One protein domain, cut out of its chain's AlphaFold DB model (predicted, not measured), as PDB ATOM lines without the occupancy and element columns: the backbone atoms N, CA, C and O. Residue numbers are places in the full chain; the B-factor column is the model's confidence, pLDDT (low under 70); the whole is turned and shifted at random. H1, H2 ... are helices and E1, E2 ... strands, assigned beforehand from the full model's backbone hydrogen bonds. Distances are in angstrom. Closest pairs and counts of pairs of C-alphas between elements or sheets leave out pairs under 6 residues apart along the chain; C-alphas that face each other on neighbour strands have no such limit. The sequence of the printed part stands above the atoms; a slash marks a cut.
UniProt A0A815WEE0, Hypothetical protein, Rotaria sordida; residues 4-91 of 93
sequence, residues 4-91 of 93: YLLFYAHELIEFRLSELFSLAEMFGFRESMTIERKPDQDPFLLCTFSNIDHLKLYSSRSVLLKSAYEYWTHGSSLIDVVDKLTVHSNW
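AT A GLANCE: This is residues 4 to 91 of the 93 residues of the protein "Hypothetical protein" of Rotaria sordida (UniProt A0A815WEE0). A small, strongly twisted sheet of four strands has a layer of two helices, H1 and H2, over one face, and a third helix, H3, is held away from this body at the end of the link of residues 71 to 77. The printed part has 88 residues, with three named helices and four named strands in the order E1, H1, E2, E3, H2, E4, H3. The sheet runs E2, E3, E1, E4, all antiparallel, and the class is mixed, helices and strands. The whole is only just compact, close to loose, with a radius of gyration of the C-alphas of 14.1 A, and spans 40 by 28 by 19 A.

HOW THE PARTS SIT: E1, residues 4 to 8, is an inner strand between E3, residues 44 to 49, and the edge strand E4, residues 65 to 70. E1 and E3 are antiparallel at 139 degrees, with N 6 and O 45 within hydrogen-bond range at 2.8 A. E1 and E4 are antiparallel at 161 degrees, with N 5 and O 69 at 2.8 A. H1, residues 13 to 26, is on the sheet at a height of 7.5 A, and it is near E3. E2, residues 33 to 35, is the other edge strand and forms a hairpin with E3, with N 48 and O 34 at 2.9 A. E3 pairs with E1 over residues 44 to 47 and with E2 over residues 47 to 49, a staggered pairing. H2, residues 52 to 59, is on the sheet at a height of 7.6 A. H1, with residues 20 to 24 alone, and H2 only just touch, with 3 pairs of C-alphas within 8 A, the closest those of Leu 23 and Tyr 58 at 6.5 A. They run opposite ways at a steep tilt of 58 degrees. E1, H1, E2 and E3, H2, E4 are split strand-helix-strand units, two strands running the same way with another between them, each with a right-handed crossover. H3, residues 78 to 89, is not on the sheet and is apart from H1 and H2. In H1, H2 and H3 every O i to N i+4 pair is within hydrogen-bond range.

IN THESE COORDINATES: E1 begins at C-alpha 4, (-13.091, 23.749, -3.249). H1 is 20.1 A long, E3 15.7 A, E4 14.4 A and H3 16.4 A; E1, E2 and H2 measure 12.6, 6.9 and 10.4 A. H3 ends at C-alpha 89, (-9.122, 31.165, -18.457).

THE WHOLE: The C-alphas farthest apart, those of Met 26 and Ile 79, are 42.0 A apart. The printed part has no cut, and no link is long. Mean pLDDT of the printed part is 89.3; residue 11 and residues 88 to 91 are under 70.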
ATOM      1  N   TYR A   4     -11.889  24.552  -3.160       94.44
ATOM      2  CA  TYR A   4     -13.091  23.749  -3.249       94.44
ATOM      3  C   TYR A   4     -14.207  24.343  -2.408       94.44
ATOM      4  O   TYR A   4     -14.001  24.753  -1.265       94.44
ATOM      5  N   LEU A   5     -15.402  24.358  -2.990       94.62
ATOM      6  CA  LEU A   5     -16.639  24.688  -2.310       94.62
ATOM      7  C   LEU A   5     -17.320  23.385  -1.894       94.62
ATOM      8  O   LEU A   5     -17.819  22.631  -2.733       94.62
ATOM      9  N   LEU A   6     -17.325  23.111  -0.596       94.31
ATOM     10  CA  LEU A   6     -18.011  21.968  -0.010       94.31
ATOM     11  C   LEU A   6     -19.456  22.350   0.292       94.31
ATOM     12  O   LEU A   6     -19.700  23.357   0.952       94.31
ATOM     13  N   PHE A   7     -20.406  21.548  -0.180       93.94
ATOM     14  CA  PHE A   7     -21.834  21.720   0.065       93.94
ATOM     15  C   PHE A   7     -22.333  20.648   1.033       93.94
ATOM     16  O   PHE A   7     -22.240  19.455   0.744       93.94
ATOM     17  N   TYR A   8     -22.880  21.071   2.169       93.38
ATOM     18  CA  TYR A   8     -23.310  20.191   3.253       93.38
ATOM     19  C   TYR A   8     -24.830  20.027   3.345       93.38
ATOM     20  O   TYR A   8     -25.612  20.838   2.849       93.38
ATOM     21  N   ALA A   9     -25.264  18.947   3.998       87.75
ATOM     22  CA  ALA A   9     -26.667  18.589   4.126       87.75
ATOM     23  C   ALA A   9     -27.471  19.481   5.076       87.75
ATOM     24  O   ALA A   9     -28.647  19.722   4.797       87.75
ATOM     25  N   HIS A  10     -26.835  19.967   6.140       74.88
ATOM     26  CA  HIS A  10     -27.451  20.747   7.209       74.88
ATOM     27  C   HIS A  10     -26.693  22.062   7.437       74.88
ATOM     28  O   HIS A  10     -25.476  22.120   7.259       74.88
ATOM     29  N   GLU A  11     -27.411  23.103   7.867       67.31
ATOM     30  CA  GLU A  11     -26.853  24.442   8.130       67.31
ATOM     31  C   GLU A  11     -26.005  24.493   9.413       67.31
ATOM     32  O   GLU A  11     -25.116  25.337   9.534       67.31
ATOM     33  N   LEU A  12     -26.213  23.555  10.349       76.38
ATOM     34  CA  LEU A  12     -25.523  23.529  11.642       76.38
ATOM     35  C   LEU A  12     -24.002  23.388  11.466       76.38
ATOM     36  O   LEU A  12     -23.473  22.319  11.162       76.38
ATOM     37  N   ILE A  13     -23.305  24.510  11.656       78.00
ATOM     38  CA  ILE A  13     -21.864  24.700  11.423       78.00
ATOM     39  C   ILE A  13     -21.011  23.733  12.246       78.00
ATOM     40  O   ILE A  13     -20.022  23.183  11.763       78.00
ATOM     41  N   GLU A  14     -21.425  23.537  13.491       82.06
ATOM     42  CA  GLU A  14     -20.685  22.843  14.541       82.06
ATOM     43  C   GLU A  14     -20.370  21.403  14.123       82.06
ATOM     44  O   GLU A  14     -19.216  20.983  14.126       82.06
ATOM     45  N   PHE A  15     -21.384  20.688  13.629       87.38
ATOM     46  CA  PHE A  15     -21.240  19.303  13.188       87.38
ATOM     47  C   PHE A  15     -20.375  19.165  11.932       87.38
ATOM     48  O   PHE A  15     -19.598  18.219  11.828       87.38
ATOM     49  N   ARG A  16     -20.474  20.119  10.993       88.31
ATOM     50  CA  ARG A  16     -19.717  20.096   9.729       88.31
ATOM     51  C   ARG A  16     -18.218  20.180   9.979       88.31
ATOM     52  O   ARG A  16     -17.454  19.381   9.441       88.31
ATOM     53  N   LEU A  17     -17.807  21.141  10.806       90.56
ATOM     54  CA  LEU A  17     -16.399  21.334  11.139       90.56
ATOM     55  C   LEU A  17     -15.855  20.177  11.970       90.56
ATOM     56  O   LEU A  17     -14.761  19.698  11.680       90.56
ATOM     57  N   SER A  18     -16.618  19.705  12.959       92.25
ATOM     58  CA  SER A  18     -16.214  18.552  13.762       92.25
ATOM     59  C   SER A  18     -16.004  17.307  12.898       92.25
ATOM     60  O   SER A  18     -14.946  16.695  12.996       92.25
ATOM     61  N   GLU A  19     -16.938  16.967  12.002       93.50
ATOM     62  CA  GLU A  19     -16.781  15.814  11.102       93.50
ATOM     63  C   GLU A  19     -15.575  15.983  10.169       93.50
ATOM     64  O   GLU A  19     -14.764  15.065  10.027       93.50
ATOM     65  N   LEU A  20     -15.429  17.165   9.557       93.56
ATOM     66  CA  LEU A  20     -14.308  17.469   8.674       93.56
ATOM     67  C   LEU A  20     -12.966  17.279   9.385       93.56
ATOM     68  O   LEU A  20     -12.085  16.610   8.847       93.56
ATOM     69  N   PHE A  21     -12.807  17.840  10.585       95.00
ATOM     70  CA  PHE A  21     -11.568  17.713  11.346       95.00
ATOM     71  C   PHE A  21     -11.321  16.281  11.807       95.00
ATOM     72  O   PHE A  21     -10.213  15.792  11.611       95.00
ATOM     73  N   SER A  22     -12.336  15.574  12.308       96.31
ATOM     74  CA  SER A  22     -12.186  14.174  12.716       96.31
ATOM     75  C   SER A  22     -11.764  13.270  11.556       96.31
ATOM     76  O   SER A  22     -10.855  12.458  11.715       96.31
ATOM     77  N   LEU A  23     -12.364  13.422  10.370       96.50
ATOM     78  CA  LEU A  23     -11.957  12.652   9.190       96.50
ATOM     79  C   LEU A  23     -10.559  13.055   8.703       96.50
ATOM     80  O   LEU A  23      -9.768  12.189   8.333       96.50
ATOM     81  N   ALA A  24     -10.230  14.348   8.732       95.56
ATOM     82  CA  ALA A  24      -8.916  14.835   8.327       95.56
ATOM     83  C   ALA A  24      -7.785  14.351   9.243       95.56
ATOM     84  O   ALA A  24      -6.704  14.020   8.758       95.56
ATOM     85  N   GLU A  25      -8.031  14.284  10.550       96.50
ATOM     86  CA  GLU A  25      -7.110  13.708  11.531       96.50
ATOM     87  C   GLU A  25      -6.986  12.195  11.345       96.50
ATOM     88  O   GLU A  25      -5.874  11.682  11.238       96.50
ATOM     89  N   MET A  26      -8.113  11.488  11.209       96.31
ATOM     90  CA  MET A  26      -8.142  10.035  11.015       96.31
ATOM     91  C   MET A  26      -7.361   9.583   9.774       96.31
ATOM     92  O   MET A  26      -6.731   8.528   9.788       96.31
ATOM     93  N   PHE A  27      -7.388  10.376   8.703       95.06
ATOM     94  CA  PHE A  27      -6.680  10.090   7.455       95.06
ATOM     95  C   PHE A  27      -5.336  10.816   7.313       95.06
ATOM     96  O   PHE A  27      -4.692  10.695   6.273       95.06
ATOM     97  N   GLY A  28      -4.899  11.561   8.332       95.06
ATOM     98  CA  GLY A  28      -3.583  12.199   8.356       95.06
ATOM     99  C   GLY A  28      -3.402  13.367   7.380       95.06
ATOM    100  O   GLY A  28      -2.269  13.693   7.038       95.06
ATOM    101  N   PHE A  29      -4.484  14.016   6.932       94.19
ATOM    102  CA  PHE A  29      -4.417  15.168   6.021       94.19
ATOM    103  C   PHE A  29      -4.823  16.505   6.653       94.19
ATOM    104  O   PHE A  29      -4.924  17.503   5.939       94.19
ATOM    105  N   ARG A  30      -5.027  16.572   7.976       93.62
ATOM    106  CA  ARG A  30      -5.465  17.795   8.679       93.62
ATOM    107  C   ARG A  30      -4.629  19.038   8.364       93.62
ATOM    108  O   ARG A  30      -5.214  20.095   8.127       93.62
ATOM    109  N   GLU A  31      -3.308  18.888   8.320       92.06
ATOM    110  CA  GLU A  31      -2.340  19.954   7.999       92.06
ATOM    111  C   GLU A  31      -2.264  20.266   6.495       92.06
ATOM    112  O   GLU A  31      -1.742  21.293   6.075       92.06
ATOM    113  N   SER A  32      -2.800  19.379   5.656       89.06
ATOM    114  CA  SER A  32      -2.873  19.536   4.198       89.06
ATOM    115  C   SER A  32      -4.177  20.193   3.737       89.06
ATOM    116  O   SER A  32      -4.515  20.116   2.553       89.06
ATOM    117  N   MET A  33      -4.932  20.796   4.661       92.12
ATOM    118  CA  MET A  33      -6.200  21.458   4.384       92.12
ATOM    119  C   MET A  33      -6.312  22.779   5.150       92.12
ATOM    120  O   MET A  33      -6.047  22.838   6.350       92.12
ATOM    121  N   THR A  34      -6.770  23.834   4.475       93.44
ATOM    122  CA  THR A  34      -7.038  25.143   5.094       93.44
ATOM    123  C   THR A  34      -8.469  25.592   4.816       93.44
ATOM    124  O   THR A  34      -8.966  25.445   3.704       93.44
ATOM    125  N   ILE A  35      -9.137  26.152   5.824       92.38
ATOM    126  CA  ILE A  35     -10.449  26.793   5.672       92.38
ATOM    127  C   ILE A  35     -10.213  28.255   5.277       92.38
ATOM    128  O   ILE A  35      -9.598  28.997   6.040       92.38
ATOM    129  N   GLU A  36     -10.683  28.670   4.098       89.25
ATOM    130  CA  GLU A  36     -10.448  30.030   3.579       89.25
ATOM    131  C   GLU A  36     -11.464  31.049   4.099       89.25
ATOM    132  O   GLU A  36     -11.125  32.203   4.356       89.25
ATOM    133  N   ARG A  37     -12.723  30.631   4.259       82.50
ATOM    134  CA  ARG A  37     -13.807  31.482   4.759       82.50
ATOM    135  C   ARG A  37     -14.362  30.870   6.033       82.50
ATOM    136  O   ARG A  37     -14.635  29.671   6.074       82.50
ATOM    137  N   LYS A  38     -14.576  31.701   7.058       72.81
ATOM    138  CA  LYS A  38     -15.346  31.279   8.232       72.81
ATOM    139  C   LYS A  38     -16.712  30.772   7.758       72.81
ATOM    140  O   LYS A  38     -17.363  31.498   7.007       72.81
ATOM    141  N   PRO A  39     -17.133  29.565   8.161       73.12
ATOM    142  CA  PRO A  39     -18.472  29.116   7.843       73.12
ATOM    143  C   PRO A  39     -19.477  30.107   8.421       73.12
ATOM    144  O   PRO A  39     -19.380  30.519   9.578       73.12
ATOM    145  N   ASP A  40     -20.385  30.524   7.558       72.88
ATOM    146  CA  ASP A  40     -21.527  31.355   7.897       72.88
ATOM    147  C   ASP A  40     -22.738  30.431   8.094       72.88
ATOM    148  O   ASP A  40     -22.634  29.216   7.899       72.88
ATOM    149  N   GLN A  41     -23.903  30.975   8.431       79.94
ATOM    150  CA  GLN A  41     -25.157  30.207   8.561       79.94
ATOM    151  C   GLN A  41     -25.625  29.553   7.232       79.94
ATOM    152  O   GLN A  41     -26.727  29.026   7.149       79.94
ATOM    153  N   ASP A  42     -24.791  29.568   6.188       87.31
ATOM    154  CA  ASP A  42     -25.012  28.934   4.894       87.31
ATOM    155  C   ASP A  42     -24.394  27.511   4.838       87.31
ATOM    156  O   ASP A  42     -23.463  27.187   5.589       87.31
ATOM    157  N   PRO A  43     -24.892  26.611   3.966       90.31
ATOM    158  CA  PRO A  43     -24.446  25.219   3.901       90.31
ATOM    159  C   PRO A  43     -23.095  25.034   3.185       90.31
ATOM    160  O   PRO A  43     -22.708  23.890   2.924       90.31
ATOM    161  N   PHE A  44     -22.370  26.110   2.866       91.25
ATOM    162  CA  PHE A  44     -21.127  26.052   2.111       91.25
ATOM    163  C   PHE A  44     -19.889  26.260   2.988       91.25
ATOM    164  O   PHE A  44     -19.882  27.025   3.950       91.25
ATOM    165  N   LEU A  45     -18.801  25.578   2.632       92.25
ATOM    166  CA  LEU A  45     -17.480  25.795   3.215       92.25
ATOM    167  C   LEU A  45     -16.458  25.918   2.091       92.25
ATOM    168  O   LEU A  45     -16.347  25.025   1.253       92.25
ATOM    169  N   LEU A  46     -15.713  27.021   2.081       93.25
ATOM    170  CA  LEU A  46     -14.610  27.221   1.149       93.25
ATOM    171  C   LEU A  46     -13.308  26.768   1.807       93.25
ATOM    172  O   LEU A  46     -12.914  27.304   2.849       93.25
ATOM    173  N   CYS A  47     -12.642  25.797   1.199       93.38
ATOM    174  CA  CYS A  47     -11.386  25.260   1.699       93.38
ATOM    175  C   CYS A  47     -10.414  24.923   0.568       93.38
ATOM    176  O   CYS A  47     -10.778  24.809  -0.602       93.38
ATOM    177  N   THR A  48      -9.151  24.754   0.934       94.12
ATOM    178  CA  THR A  48      -8.099  24.245   0.056       94.12
ATOM    179  C   THR A  48      -7.622  22.901   0.552       94.12
ATOM    180  O   THR A  48      -7.555  22.663   1.756       94.12
ATOM    181  N   PHE A  49      -7.255  22.041  -0.394       92.62
ATOM    182  CA  PHE A  49      -6.553  20.792  -0.134       92.62
ATOM    183  C   PHE A  49      -5.249  20.795  -0.931       92.62
ATOM    184  O   PHE A  49      -5.235  21.177  -2.103       92.62
ATOM    185  N   SER A  50      -4.160  20.327  -0.324       89.62
ATOM    186  CA  SER A  50      -2.870  20.178  -1.014       89.62
ATOM    187  C   SER A  50      -2.906  19.105  -2.109       89.62
ATOM    188  O   SER A  50      -2.124  19.169  -3.052       89.62
ATOM    189  N   ASN A  51      -3.813  18.127  -1.991       89.00
ATOM    190  CA  ASN A  51      -4.009  17.042  -2.949       89.00
ATOM    191  C   ASN A  51      -5.514  16.745  -3.115       89.00
ATOM    192  O   ASN A  51      -6.240  16.625  -2.127       89.00
ATOM    193  N   ILE A  52      -5.974  16.585  -4.361       92.69
ATOM    194  CA  ILE A  52      -7.345  16.174  -4.696       92.69
ATOM    195  C   ILE A  52      -7.714  14.799  -4.116       92.69
ATOM    196  O   ILE A  52      -8.881  14.552  -3.817       92.69
ATOM    197  N   ASP A  53      -6.743  13.914  -3.900       94.31
ATOM    198  CA  ASP A  53      -6.995  12.595  -3.315       94.31
ATOM    199  C   ASP A  53      -7.476  12.695  -1.864       94.31
ATOM    200  O   ASP A  53      -8.341  11.922  -1.455       94.31
ATOM    201  N   HIS A  54      -7.009  13.693  -1.102       94.25
ATOM    202  CA  HIS A  54      -7.517  13.959   0.248       94.25
ATOM    203  C   HIS A  54      -8.981  14.405   0.217       94.25
ATOM    204  O   HIS A  54      -9.786  13.932   1.018       94.25
ATOM    205  N   LEU A  55      -9.350  15.254  -0.749       94.62
ATOM    206  CA  LEU A  55     -10.740  15.664  -0.945       94.62
ATOM    207  C   LEU A  55     -11.622  14.469  -1.323       94.62
ATOM    208  O   LEU A  55     -12.715  14.322  -0.779       94.62
ATOM    209  N   LYS A  56     -11.163  13.603  -2.234       95.19
ATOM    210  CA  LYS A  56     -11.894  12.386  -2.626       95.19
ATOM    211  C   LYS A  56     -12.065  11.433  -1.446       95.19
ATOM    212  O   LYS A  56     -13.165  10.931  -1.227       95.19
ATOM    213  N   LEU A  57     -11.005  11.220  -0.667       95.44
ATOM    214  CA  LEU A  57     -11.036  10.373   0.521       95.44
ATOM    215  C   LEU A  57     -12.023  10.912   1.562       95.44
ATOM    216  O   LEU A  57     -12.896  10.165   2.002       95.44
ATOM    217  N   TYR A  58     -11.950  12.209   1.878       95.56
ATOM    218  CA  TYR A  58     -12.926  12.892   2.728       95.56
ATOM    219  C   TYR A  58     -14.357  12.698   2.212       95.56
ATOM    220  O   TYR A  58     -15.227  12.219   2.939       95.56
ATOM    221  N   SER A  59     -14.578  12.995   0.930       95.06
ATOM    222  CA  SER A  59     -15.899  12.923   0.299       95.06
ATOM    223  C   SER A  59     -16.479  11.508   0.316       95.06
ATOM    224  O   SER A  59     -17.684  11.345   0.438       95.06
ATOM    225  N   SER A  60     -15.636  10.472   0.244       95.75
ATOM    226  CA  SER A  60     -16.074   9.070   0.289       95.75
ATOM    227  C   SER A  60     -16.530   8.585   1.674       95.75
ATOM    228  O   SER A  60     -17.045   7.471   1.798       95.75
ATOM    229  N   ARG A  61     -16.287   9.377   2.728       96.25
ATOM    230  CA  ARG A  61     -16.508   8.994   4.135       96.25
ATOM    231  C   ARG A  61     -17.356   9.984   4.918       96.25
ATOM    232  O   ARG A  61     -17.914   9.596   5.939       96.25
ATOM    233  N   SER A  62     -17.443  11.229   4.462       94.94
ATOM    234  CA  SER A  62     -18.332  12.225   5.045       94.94
ATOM    235  C   SER A  62     -19.788  11.835   4.812       94.94
ATOM    236  O   SER A  62     -20.178  11.450   3.711       94.94
ATOM    237  N   VAL A  63     -20.586  11.939   5.870       93.50
ATOM    238  CA  VAL A  63     -22.035  11.712   5.838       93.50
ATOM    239  C   VAL A  63     -22.769  13.039   5.659       93.50
ATOM    240  O   VAL A  63     -23.856  13.083   5.084       93.50
ATOM    241  N   LEU A  64     -22.175  14.136   6.137       93.19
ATOM    242  CA  LEU A  64     -22.765  15.468   6.036       93.19
ATOM    243  C   LEU A  64     -22.512  16.132   4.678       93.19
ATOM    244  O   LEU A  64     -23.282  17.014   4.294       93.19
ATOM    245  N   LEU A  65     -21.450  15.764   3.958       94.75
ATOM    246  CA  LEU A  65     -21.124  16.335   2.655       94.75
ATOM    247  C   LEU A  65     -22.079  15.804   1.580       94.75
ATOM    248  O   LEU A  65     -22.157  14.605   1.327       94.75
ATOM    249  N   LYS A  66     -22.767  16.714   0.889       94.88
ATOM    250  CA  LYS A  66     -23.576  16.390  -0.293       94.88
ATOM    251  C   LYS A  66     -22.736  16.378  -1.559       94.88
ATOM    252  O   LYS A  66     -22.935  15.536  -2.431       94.88
ATOM    253  N   SER A  67     -21.848  17.358  -1.715       94.88
ATOM    254  CA  SER A  67     -21.028  17.518  -2.920       94.88
ATOM    255  C   SER A  67     -19.814  18.400  -2.650       94.88
ATOM    256  O   SER A  67     -19.847  19.255  -1.765       94.88
ATOM    257  N   ALA A  68     -18.767  18.233  -3.454       95.38
ATOM    258  CA  ALA A  68     -17.614  19.123  -3.497       95.38
ATOM    259  C   ALA A  68     -17.429  19.636  -4.926       95.38
ATOM    260  O   ALA A  68     -17.451  18.851  -5.873       95.38
ATOM    261  N   TYR A  69     -17.243  20.943  -5.068       94.31
ATOM    262  CA  TYR A  69     -17.064  21.606  -6.357       94.31
ATOM    263  C   TYR A  69     -15.710  22.288  -6.397       94.31
ATOM    264  O   TYR A  69     -15.293  22.886  -5.406       94.31
ATOM    265  N   GLU A  70     -15.034  22.240  -7.539       93.19
ATOM    266  CA  GLU A  70     -13.886  23.112  -7.751       93.19
ATOM    267  C   GLU A  70     -14.353  24.573  -7.767       93.19
ATOM    268  O   GLU A  70     -15.353  24.923  -8.397       93.19
ATOM    269  N   TYR A  71     -13.644  25.425  -7.035       92.75
ATOM    270  CA  TYR A  71     -14.015  26.817  -6.850       92.75
ATOM    271  C   TYR A  71     -13.119  27.740  -7.674       92.75
ATOM    272  O   TYR A  71     -11.994  28.075  -7.289       92.75
ATOM    273  N   TRP A  72     -13.642  28.173  -8.820       91.19
ATOM    274  CA  TRP A  72     -12.897  29.007  -9.762       91.19
ATOM    275  C   TRP A  72     -12.878  30.475  -9.335       91.19
ATOM    276  O   TRP A  72     -11.807  31.071  -9.224       91.19
ATOM    277  N   THR A  73     -14.040  31.069  -9.041       91.38
ATOM    278  CA  THR A  73     -14.134  32.485  -8.653       91.38
ATOM    279  C   THR A  73     -15.453  32.839  -7.953       91.38
ATOM    280  O   THR A  73     -16.370  32.025  -7.879       91.38
ATOM    281  N   HIS A  74     -15.551  34.081  -7.468       91.62
ATOM    282  CA  HIS A  74     -16.782  34.721  -7.009       91.62
ATOM    283  C   HIS A  74     -16.780  36.225  -7.289       91.62
ATOM    284  O   HIS A  74     -15.731  36.856  -7.453       91.62
ATOM    285  N   GLY A  75     -17.968  36.820  -7.248       92.44
ATOM    286  CA  GLY A  75     -18.149  38.255  -7.379       92.44
ATOM    287  C   GLY A  75     -19.455  38.734  -6.769       92.44
ATOM    288  O   GLY A  75     -20.334  37.933  -6.455       92.44
ATOM    289  N   SER A  76     -19.564  40.045  -6.572       94.00
ATOM    290  CA  SER A  76     -20.782  40.691  -6.055       94.00
ATOM    291  C   SER A  76     -21.830  40.951  -7.142       94.00
ATOM    292  O   SER A  76     -22.965  41.310  -6.839       94.00
ATOM    293  N   SER A  77     -21.458  40.771  -8.411       96.50
ATOM    294  CA  SER A  77     -22.332  40.888  -9.575       96.50
ATOM    295  C   SER A  77     -21.927  39.880 -10.649       96.50
ATOM    296  O   SER A  77     -20.810  39.361 -10.638       96.50
ATOM    297  N   LEU A  78     -22.823  39.631 -11.606       94.19
ATOM    298  CA  LEU A  78     -22.527  38.761 -12.744       94.19
ATOM    299  C   LEU A  78     -21.326  39.268 -13.559       94.19
ATOM    300  O   LEU A  78     -20.492  38.471 -13.970       94.19
ATOM    301  N   ILE A  79     -21.225  40.587 -13.752       95.56
ATOM    302  CA  ILE A  79     -20.136  41.220 -14.508       95.56
ATOM    303  C   ILE A  79     -18.793  40.957 -13.817       95.56
ATOM    304  O   ILE A  79     -17.874  40.449 -14.445       95.56
ATOM    305  N   ASP A  80     -18.725  41.171 -12.500       94.94
ATOM    306  CA  ASP A  80     -17.522  40.900 -11.697       94.94
ATOM    307  C   ASP A  80     -17.092  39.418 -11.772       94.94
ATOM    308  O   ASP A  80     -15.906  39.101 -11.873       94.94
ATOM    309  N   VAL A  81     -18.056  38.486 -11.781       94.06
ATOM    310  CA  VAL A  81     -17.769  37.054 -11.975       94.06
ATOM    311  C   VAL A  81     -17.188  36.784 -13.365       94.06
ATOM    312  O   VAL A  81     -16.180  36.085 -13.464       94.06
ATOM    313  N   VAL A  82     -17.797  37.324 -14.425       93.62
ATOM    314  CA  VAL A  82     -17.339  37.142 -15.813       93.62
ATOM    315  C   VAL A  82     -15.933  37.709 -16.012       93.62
ATOM    316  O   VAL A  82     -15.074  37.028 -16.579       93.62
ATOM    317  N   ASP A  83     -15.662  38.903 -15.490       92.75
ATOM    318  CA  ASP A  83     -14.349  39.544 -15.590       92.75
ATOM    319  C   ASP A  83     -13.271  38.681 -14.918       92.75
ATOM    320  O   ASP A  83     -12.236  38.370 -15.516       92.75
ATOM    321  N   LYS A  84     -13.538  38.192 -13.701       91.50
ATOM    322  CA  LYS A  84     -12.608  37.315 -12.970       91.50
ATOM    323  C   LYS A  84     -12.434  35.941 -13.622       91.50
ATOM    324  O   LYS A  84     -11.328  35.404 -13.600       91.50
ATOM    325  N   LEU A  85     -13.495  35.364 -14.194       89.25
ATOM    326  CA  LEU A  85     -13.416  34.102 -14.941       89.25
ATOM    327  C   LEU A  85     -12.515  34.238 -16.169       89.25
ATOM    328  O   LEU A  85     -11.690  33.363 -16.425       89.25
ATOM    329  N   THR A  86     -12.636  35.348 -16.899       82.62
ATOM    330  CA  THR A  86     -11.850  35.603 -18.115       82.62
ATOM    331  C   THR A  86     -10.354  35.645 -17.800       82.62
ATOM    332  O   THR A  86      -9.560  35.003 -18.488       82.62
ATOM    333  N   VAL A  87      -9.972  36.298 -16.695       75.56
ATOM    334  CA  VAL A  87      -8.585  36.311 -16.192       75.56
ATOM    335  C   VAL A  87      -8.090  34.904 -15.844       75.56
ATOM    336  O   VAL A  87      -6.932  34.583 -16.103       75.56
ATOM    337  N   HIS A  88      -8.954  34.050 -15.286       65.94
ATOM    338  CA  HIS A  88      -8.603  32.675 -14.926       65.94
ATOM    339  C   HIS A  88      -8.421  31.768 -16.156       65.94
ATOM    340  O   HIS A  88      -7.524  30.929 -16.167       65.94
ATOM    341  N   SER A  89      -9.206  31.969 -17.223       60.66
ATOM    342  CA  SER A  89      -9.122  31.165 -18.457       60.66
ATOM    343  C   SER A  89      -7.790  31.309 -19.206       60.66
ATOM    344  O   SER A  89      -7.346  30.374 -19.867       60.66
ATOM    345  N   ASN A  90      -7.098  32.440 -19.029       55.81
ATOM    346  CA  ASN A  90      -5.799  32.709 -19.652       55.81
ATOM    347  C   ASN A  90      -4.641  31.874 -19.070       55.81
ATOM    348  O   ASN A  90      -3.528  31.972 -19.571       55.81
ATOM    349  N   TRP A  91      -4.884  31.066 -18.032       47.88
ATOM    350  CA  TRP A  91      -3.913  30.115 -17.469       47.88
ATOM    351  C   TRP A  91      -3.982  28.720 -18.113       47.88
ATOM    352  O   TRP A  91      -3.176  27.856 -17.775       47.88
TER     353      TRP A  91